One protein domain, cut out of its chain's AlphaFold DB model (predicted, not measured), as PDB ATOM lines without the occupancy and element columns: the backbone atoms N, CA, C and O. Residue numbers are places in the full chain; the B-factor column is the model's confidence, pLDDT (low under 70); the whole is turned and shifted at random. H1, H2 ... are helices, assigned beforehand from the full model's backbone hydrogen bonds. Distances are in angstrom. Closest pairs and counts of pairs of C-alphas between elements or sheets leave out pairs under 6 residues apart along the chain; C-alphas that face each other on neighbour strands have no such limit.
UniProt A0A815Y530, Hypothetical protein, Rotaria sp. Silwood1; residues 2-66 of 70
ATOM      1  N   GLU A   2     180.526 141.611 278.541       87.62
ATOM      2  CA  GLU A   2     181.204 140.474 277.887       87.62
ATOM      3  C   GLU A   2     182.432 140.893 277.058       87.62
ATOM      4  O   GLU A   2     183.525 140.380 277.277       87.62
ATOM      5  N   LEU A   3     182.306 141.914 276.197       90.38
ATOM      6  CA  LEU A   3     183.431 142.421 275.393       90.38
ATOM      7  C   LEU A   3     184.594 142.941 276.256       90.38
ATOM      8  O   LEU A   3     185.758 142.685 275.958       90.38
ATOM      9  N   THR A   4     184.289 143.641 277.350       94.12
ATOM     10  CA  THR A   4     185.299 144.153 278.287       94.12
ATOM     11  C   THR A   4     186.046 143.018 278.986       94.12
ATOM     12  O   THR A   4     187.259 143.105 279.146       94.12
ATOM     13  N   ILE A   5     185.353 141.930 279.344       94.56
ATOM     14  CA  ILE A   5     185.981 140.739 279.932       94.56
ATOM     15  C   ILE A   5     186.912 140.074 278.911       94.56
ATOM     16  O   ILE A   5     188.061 139.784 279.239       94.56
ATOM     17  N   CYS A   6     186.471 139.906 277.658       94.94
ATOM     18  CA  CYS A   6     187.309 139.341 276.597       94.94
ATOM     19  C   CYS A   6     188.589 140.160 276.368       94.94
ATOM     20  O   CYS A   6     189.675 139.588 276.279       94.94
ATOM     21  N   LEU A   7     188.488 141.494 276.333       95.38
ATOM     22  CA  LEU A   7     189.654 142.369 276.176       95.38
ATOM     23  C   LEU A   7     190.643 142.231 277.339       95.38
ATOM     24  O   LEU A   7     191.849 142.165 277.104       95.38
ATOM     25  N   VAL A   8     190.158 142.142 278.581       96.31
ATOM     26  CA  VAL A   8     191.018 141.937 279.757       96.31
ATOM     27  C   VAL A   8     191.754 140.599 279.669       96.31
ATOM     28  O   VAL A   8     192.969 140.559 279.862       96.31
ATOM     29  N   LEU A   9     191.060 139.518 279.306       96.00
ATOM     30  CA  LEU A   9     191.669 138.192 279.171       96.00
ATOM     31  C   LEU A   9     192.736 138.145 278.068       96.00
ATOM     32  O   LEU A   9     193.809 137.583 278.285       96.00
ATOM     33  N   ILE A  10     192.478 138.775 276.917       96.69
ATOM     34  CA  ILE A  10     193.452 138.867 275.818       96.69
ATOM     35  C   ILE A  10     194.708 139.614 276.277       96.69
ATOM     36  O   ILE A  10     195.817 139.139 276.050       96.69
ATOM     37  N   ASN A  11     194.550 140.746 276.969       96.50
ATOM     38  CA  ASN A  11     195.689 141.509 277.481       96.50
ATOM     39  C   ASN A  11     196.525 140.693 278.475       96.50
ATOM     40  O   ASN A  11     197.750 140.659 278.357       96.50
ATOM     41  N   ILE A  12     195.880 139.982 279.406       96.69
ATOM     42  CA  ILE A  12     196.573 139.092 280.349       96.69
ATOM     43  C   ILE A  12     197.331 137.994 279.589       96.69
ATOM     44  O   ILE A  12     198.507 137.755 279.867       96.69
ATOM     45  N   GLY A  13     196.692 137.367 278.597       96.81
ATOM     46  CA  GLY A  13     197.320 136.353 277.750       96.81
ATOM     47  C   GLY A  13     198.558 136.879 277.021       96.81
ATOM     48  O   GLY A  13     199.608 136.237 277.053       96.81
ATOM     49  N   CYS A  14     198.475 138.075 276.434       96.25
ATOM     50  CA  CYS A  14     199.605 138.734 275.778       96.25
ATOM     51  C   CYS A  14     200.754 139.021 276.753       96.25
ATOM     52  O   CYS A  14     201.906 138.723 276.441       96.25
ATOM     53  N   ILE A  15     200.458 139.549 277.947       94.88
ATOM     54  CA  ILE A  15     201.473 139.835 278.974       94.88
ATOM     55  C   ILE A  15     202.191 138.548 279.391       94.88
ATOM     56  O   ILE A  15     203.421 138.523 279.461       94.88
ATOM     57  N   LEU A  16     201.445 137.463 279.616       94.31
ATOM     58  CA  LEU A  16     202.020 136.163 279.959       94.31
ATOM     59  C   LEU A  16     202.879 135.608 278.818       94.31
ATOM     60  O   LEU A  16     203.994 135.151 279.065       94.31
ATOM     61  N   ALA A  17     202.407 135.682 277.573       94.25
ATOM     62  CA  ALA A  17     203.163 135.223 276.410       94.25
ATOM     63  C   ALA A  17     204.494 135.978 276.264       94.25
ATOM     64  O   ALA A  17     205.539 135.352 276.077       94.25
ATOM     65  N   ILE A  18     204.477 137.305 276.425       92.56
ATOM     66  CA  ILE A  18     205.683 138.143 276.405       92.56
ATOM     67  C   ILE A  18     206.614 137.767 277.564       92.56
ATOM     68  O   ILE A  18     207.812 137.573 277.353       92.56
ATOM     69  N   TYR A  19     206.078 137.595 278.776       90.94
ATOM     70  CA  TYR A  19     206.855 137.175 279.943       90.94
ATOM     71  C   TYR A  19     207.565 135.833 279.707       90.94
ATOM     72  O   TYR A  19     208.769 135.714 279.951       90.94
ATOM     73  N   PHE A  20     206.853 134.826 279.195       90.69
ATOM     74  CA  PHE A  20     207.436 133.518 278.891       90.69
ATOM     75  C   PHE A  20     208.463 133.590 277.763       90.69
ATOM     76  O   PHE A  20     209.513 132.956 277.861       90.69
ATOM     77  N   TYR A  21     208.190 134.371 276.715       89.94
ATOM     78  CA  TYR A  21     209.125 134.560 275.609       89.94
ATOM     79  C   TYR A  21     210.459 135.138 276.098       89.94
ATOM     80  O   TYR A  21     211.518 134.592 275.789       89.94
ATOM     81  N   LEU A  22     210.407 136.185 276.925       88.75
ATOM     82  CA  LEU A  22     211.602 136.851 277.444       88.75
ATOM     83  C   LEU A  22     212.357 136.004 278.473       88.75
ATOM     84  O   LEU A  22     213.585 135.963 278.456       88.75
ATOM     85  N   THR A  23     211.649 135.284 279.346       90.06
ATOM     86  CA  THR A  23     212.283 134.466 280.396       90.06
ATOM     87  C   THR A  23     212.757 133.091 279.912       90.06
ATOM     88  O   THR A  23     213.476 132.397 280.638       90.06
ATOM     89  N   ARG A  24     212.433 132.688 278.673       87.44
ATOM     90  CA  ARG A  24     212.778 131.370 278.101       87.44
ATOM     91  C   ARG A  24     214.269 131.034 278.196       87.44
ATOM     92  O   ARG A  24     214.622 129.884 278.470       87.44
ATOM     93  N   ASN A  25     215.139 132.023 277.994       85.75
ATOM     94  CA  ASN A  25     216.588 131.816 277.942       85.75
ATOM     95  C   ASN A  25     217.280 131.950 279.307       85.75
ATOM     96  O   ASN A  25     218.449 131.594 279.430       85.75
ATOM     97  N   HIS A  26     216.565 132.363 280.359       89.00
ATOM     98  CA  HIS A  26     217.140 132.603 281.691       89.00
ATOM     99  C   HIS A  26     217.750 131.350 282.340       89.00
ATOM    100  O   HIS A  26     218.517 131.448 283.291       89.00
ATOM    101  N   ARG A  27     217.407 130.157 281.842       87.44
ATOM    102  CA  ARG A  27     217.902 128.873 282.361       87.44
ATOM    103  C   ARG A  27     219.022 128.265 281.518       87.44
ATOM    104  O   ARG A  27     219.374 127.116 281.753       87.44
ATOM    105  N   TYR A  28     219.545 128.980 280.521       91.06
ATOM    106  CA  TYR A  28     220.576 128.459 279.621       91.06
ATOM    107  C   TYR A  28     221.833 128.007 280.384       91.06
ATOM    108  O   TYR A  28     222.181 126.830 280.329       91.06
ATOM    109  N   TRP A  29     222.437 128.893 281.182       91.44
ATOM    110  CA  TRP A  29     223.641 128.587 281.967       91.44
ATOM    111  C   TRP A  29     223.382 127.580 283.085       91.44
ATOM    112  O   TRP A  29     224.147 126.632 283.261       91.44
ATOM    113  N   GLN A  30     222.221 127.685 283.741       90.56
ATOM    114  CA  GLN A  30     221.782 126.709 284.738       90.56
ATOM    115  C   GLN A  30     221.731 125.283 284.162       90.56
ATOM    116  O   GLN A  30     222.130 124.335 284.834       90.56
ATOM    117  N   LYS A  31     221.259 125.111 282.918       93.06
ATOM    118  CA  LYS A  31     221.231 123.804 282.238       93.06
ATOM    119  C   LYS A  31     222.625 123.259 281.922       93.06
ATOM    120  O   LYS A  31     222.761 122.052 281.772       93.06
ATOM    121  N   GLN A  32     223.632 124.123 281.826       94.00
ATOM    122  CA  GLN A  32     225.030 123.741 281.608       94.00
ATOM    123  C   GLN A  32     225.798 123.516 282.919       94.00
ATOM    124  O   GLN A  32     226.995 123.252 282.886       94.00
ATOM    125  N   GLY A  33     225.129 123.618 284.073       93.69
ATOM    126  CA  GLY A  33     225.776 123.502 285.381       93.69
ATOM    127  C   GLY A  33     226.616 124.721 285.759       93.69
ATOM    128  O   GLY A  33     227.367 124.658 286.729       93.69
ATOM    129  N   ILE A  34     226.489 125.825 285.017       94.31
ATOM    130  CA  ILE A  34     227.192 127.071 285.306       94.31
ATOM    131  C   ILE A  34     226.326 127.881 286.281       94.31
ATOM    132  O   ILE A  34     225.174 128.199 285.958       94.31
ATOM    133  N   PRO A  35     226.829 128.171 287.496       93.31
ATOM    134  CA  PRO A  35     226.112 128.993 288.456       93.31
ATOM    135  C   PRO A  35     226.122 130.457 288.008       93.31
ATOM    136  O   PRO A  35     227.039 130.899 287.326       93.31
ATOM    137  N   GLY A  36     225.129 131.232 288.426       92.44
ATOM    138  CA  GLY A  36     225.129 132.660 288.155       92.44
ATOM    139  C   GLY A  36     223.878 133.382 288.635       92.44
ATOM    140  O   GLY A  36     222.941 132.760 289.161       92.44
ATOM    141  N   PRO A  37     223.880 134.719 288.534       91.56
ATOM    142  CA  PRO A  37     222.794 135.555 289.021       91.56
ATOM    143  C   PRO A  37     221.510 135.318 288.227       91.56
ATOM    144  O   PRO A  37     221.515 135.246 287.003       91.56
ATOM    145  N   ARG A  38     220.367 135.248 288.921       87.38
ATOM    146  CA  ARG A  38     219.069 135.103 288.250       87.38
ATOM    147  C   ARG A  38     218.699 136.413 287.537       87.38
ATOM    148  O   ARG A  38     218.539 137.425 288.222       87.38
ATOM    149  N   PRO A  39     218.533 136.410 286.204       89.81
ATOM    150  CA  PRO A  39     218.128 137.599 285.462       89.81
ATOM    151  C   PRO A  39     216.682 138.005 285.772       89.81
ATOM    152  O   PRO A  39     215.785 137.160 285.867       89.81
ATOM    153  N   TRP A  40     216.447 139.313 285.871       87.25
ATOM    154  CA  TRP A  40     215.106 139.883 285.940       87.25
ATOM    155  C   TRP A  40     214.398 139.777 284.585       87.25
ATOM    156  O   TRP A  40     215.037 139.950 283.544       87.25
ATOM    157  N   PRO A  41     213.076 139.526 284.561       84.00
ATOM    158  CA  PRO A  41     212.283 139.666 283.344       84.00
ATOM    159  C   PRO A  41     212.526 141.048 282.713       84.00
ATOM    160  O   PRO A  41     212.573 142.043 283.433       84.00
ATOM    161  N   PHE A  42     212.686 141.104 281.387       83.38
ATOM    162  CA  PHE A  42     212.998 142.301 280.579       83.38
ATOM    163  C   PHE A  42     214.407 142.898 280.748       83.38
ATOM    164  O   PHE A  42     215.033 143.224 279.744       83.38
ATOM    165  N   PHE A  43     214.924 143.029 281.973       86.06
ATOM    166  CA  PHE A  43     216.185 143.745 282.238       86.06
ATOM    167  C   PHE A  43     217.409 142.842 282.409       86.06
ATOM    168  O   PHE A  43     218.542 143.322 282.439       86.06
ATOM    169  N   GLY A  44     217.210 141.533 282.547       87.38
ATOM    170  CA  GLY A  44     218.306 140.609 282.781       87.38
ATOM    171  C   GLY A  44     219.026 140.889 284.102       87.38
ATOM    172  O   GLY A  44     218.418 141.238 285.116       87.38
ATOM    173  N   THR A  45     220.343 140.725 284.103       89.62
ATOM    174  CA  THR A  45     221.208 141.011 285.257       89.62
ATOM    175  C   THR A  45     221.606 142.489 285.343       89.62
ATOM    176  O   THR A  45     222.003 142.951 286.415       89.62
ATOM    177  N   TYR A  46     221.411 143.254 284.261       86.19
ATOM    178  CA  TYR A  46     221.753 144.677 284.166       86.19
ATOM    179  C   TYR A  46     221.008 145.550 285.171       86.19
ATOM    180  O   TYR A  46     221.543 146.565 285.603       86.19
ATOM    181  N   LEU A  47     219.806 145.151 285.607       88.38
ATOM    182  CA  LEU A  47     219.053 145.914 286.605       88.38
ATOM    183  C   LEU A  47     219.881 146.158 287.874       88.38
ATOM    184  O   LEU A  47     219.856 147.252 288.423       88.38
ATOM    185  N   LYS A  48     220.663 145.163 288.310       86.31
ATOM    186  CA  LYS A  48     221.535 145.304 289.481       86.31
ATOM    187  C   LYS A  48     222.658 146.319 289.230       86.31
ATOM    188  O   LYS A  48     222.974 147.092 290.127       86.31
ATOM    189  N   GLN A  49     223.185 146.364 288.008       86.44
ATOM    190  CA  GLN A  49     224.259 147.273 287.596       86.44
ATOM    191  C   GLN A  49     223.807 148.741 287.476       86.44
ATOM    192  O   GLN A  49     224.644 149.639 287.478       86.44
ATOM    193  N   PHE A  50     222.497 149.010 287.399       88.81
ATOM    194  CA  PHE A  50     221.964 150.377 287.470       88.81
ATOM    195  C   PHE A  50     222.010 150.964 288.884       88.81
ATOM    196  O   PHE A  50     222.162 152.174 289.035       88.81
ATOM    197  N   PHE A  51     221.864 150.125 289.911       91.12
ATOM    198  CA  PHE A  51     221.834 150.565 291.312       91.12
ATOM    199  C   PHE A  51     223.174 150.380 292.022       91.12
ATOM    200  O   PHE A  51     223.464 151.091 292.980       91.12
ATOM    201  N   ILE A  52     223.974 149.414 291.573       90.38
ATOM    202  CA  ILE A  52     225.262 149.050 292.156       90.38
ATOM    203  C   ILE A  52     226.316 149.171 291.052       90.38
ATOM    204  O   ILE A  52     226.093 148.642 289.962       90.38
ATOM    205  N   PRO A  53     227.471 149.814 291.300       92.88
ATOM    206  CA  PRO A  53     228.541 149.900 290.317       92.88
ATOM    207  C   PRO A  53     228.910 148.533 289.732       92.88
ATOM    208  O   PRO A  53     228.934 147.515 290.432       92.88
ATOM    209  N   PHE A  54     229.241 148.523 288.440       90.00
ATOM    210  CA  PHE A  54     229.599 147.308 287.706       90.00
ATOM    211  C   PHE A  54     230.669 146.485 288.437       90.00
ATOM    212  O   PHE A  54     230.451 145.313 288.720       90.00
ATOM    213  N   LEU A  55     231.781 147.118 288.826       92.06
ATOM    214  CA  LEU A  55     232.907 146.431 289.466       92.06
ATOM    215  C   LEU A  55     232.523 145.762 290.791       92.06
ATOM    216  O   LEU A  55     232.936 144.638 291.064       92.06
ATOM    217  N   GLU A  56     231.712 146.438 291.601       93.38
ATOM    218  CA  GLU A  56     231.242 145.893 292.873       93.38
ATOM    219  C   GLU A  56     230.306 144.698 292.646       93.38
ATOM    220  O   GLU A  56     230.406 143.680 293.330       93.38
ATOM    221  N   THR A  57     229.445 144.783 291.629       92.44
ATOM    222  CA  THR A  57     228.566 143.681 291.228       92.44
ATOM    223  C   THR A  57     229.364 142.461 290.753       92.44
ATOM    224  O   THR A  57     229.081 141.348 291.201       92.44
ATOM    225  N   GLU A  58     230.386 142.661 289.916       92.75
ATOM    226  CA  GLU A  58     231.271 141.586 289.447       92.75
ATOM    227  C   GLU A  58     232.058 140.957 290.605       92.75
ATOM    228  O   GLU A  58     232.111 139.736 290.714       92.75
ATOM    229  N   MET A  59     232.602 141.760 291.532       94.19
ATOM    230  CA  MET A  59     233.283 141.232 292.722       94.19
ATOM    231  C   MET A  59     232.347 140.379 293.587       94.19
ATOM    232  O   MET A  59     232.741 139.310 294.054       94.19
ATOM    233  N   GLN A  60     231.100 140.817 293.787       94.19
ATOM    234  CA  GLN A  60     230.102 140.045 294.530       94.19
ATOM    235  C   GLN A  60     229.794 138.708 293.846       94.19
ATOM    236  O   GLN A  60     229.741 137.675 294.513       94.19
ATOM    237  N   TRP A  61     229.609 138.705 292.524       94.44
ATOM    238  CA  TRP A  61     229.331 137.483 291.768       94.44
ATOM    239  C   TRP A  61     230.531 136.543 291.709       94.44
ATOM    240  O   TRP A  61     230.355 135.348 291.928       94.44
ATOM    241  N   TYR A  62     231.740 137.067 291.525       95.06
ATOM    242  CA  TYR A  62     232.970 136.282 291.575       95.06
ATOM    243  C   TYR A  62     233.154 135.606 292.939       95.06
ATOM    244  O   TYR A  62     233.433 134.411 293.010       95.06
ATOM    245  N   ASN A  63     232.936 136.340 294.035       96.00
ATOM    246  CA  ASN A  63     233.038 135.785 295.386       96.00
ATOM    247  C   ASN A  63     231.958 134.729 295.674       96.00
ATOM    248  O   ASN A  63     232.207 133.791 296.428       96.00
ATOM    249  N   GLN A  64     230.766 134.871 295.088       95.31
ATOM    250  CA  GLN A  64     229.637 133.973 295.333       95.31
ATOM    251  C   GLN A  64     229.656 132.714 294.453       95.31
ATOM    252  O   GLN A  64     229.331 131.627 294.927       95.31
ATOM    253  N   TYR A  65     229.974 132.859 293.168       94.81
ATOM    254  CA  TYR A  65     229.857 131.800 292.161       94.81
ATOM    255  C   TYR A  65     231.216 131.246 291.713       94.81
ATOM    256  O   TYR A  65     231.276 130.189 291.089       94.81
ATOM    257  N   GLY A  66     232.310 131.920 292.071       94.00
ATOM    258  CA  GLY A  66     233.672 131.535 291.728       94.00
ATOM    259  C   GLY A  66     234.135 132.110 290.392       94.00
ATOM    260  O   GLY A  66     233.569 133.055 289.848       94.00
TER     261      GLY A  66
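What this domain is: This is residues 2 to 66 of the 70 residues of the protein "Hypothetical protein" of Rotaria sp. Silwood1 (UniProt A0A815Y530). Picture a long straight arm, H1, whose residues 2 to 17 stick out from a small, flat, loose head. In that head the unnamed stretch of residues 32 to 45 winds from the short helix H2 to the short helix H3, and H4 folds back from H3 at a steep angle. The printed part has 65 residues with four named helices, H1, H2, H3 and H4 in that order, and no named strand; the class is all helix. The whole is extended, with a radius of gyration of the C-alphas of 17.0 A, and flat, spanning 55 by 29 by 11 A.

Where its parts are: Find C-alpha 2 at (181.204, 140.474, 277.887); from there H1, residues 2 to 23, runs 31.8 A to C-alpha 23 at (212.283, 134.466, 280.396). Next come H2, residues 28 to 31, and H3, residues 46 to 51. H4, residues 54 to 65, runs 16.1 A and ends at C-alpha 65, at (229.857, 131.800, 292.161).

How they stand to each other: Look first at H1: it is apart from H2, H3 and H4. H2 is also apart from H3 and from H4. H3 and H4 are close but not clearly touching; their closest C-alphas, of Gln 49 and Thr 57, are 6.7 A apart. They run opposite ways at a steep tilt of 61 degrees. In H1 and H4 every O i to N i+4 pair is within hydrogen-bond range, in H3 1 of 2 is, and H2 is too short for such a pair.

The domain as a whole: The two C-alphas farthest apart, those of Glu 2 and Gly 66, are 55.0 A apart. Without residues 2 to 17, which stand free, the body spans 31 by 26 by 9 A. The link from H2 to H3 is long, with 14 residues; those from H1 to H2 and from H3 to H4 are tight. The printed part has no cut, and no printed residue is under 70 in pLDDT.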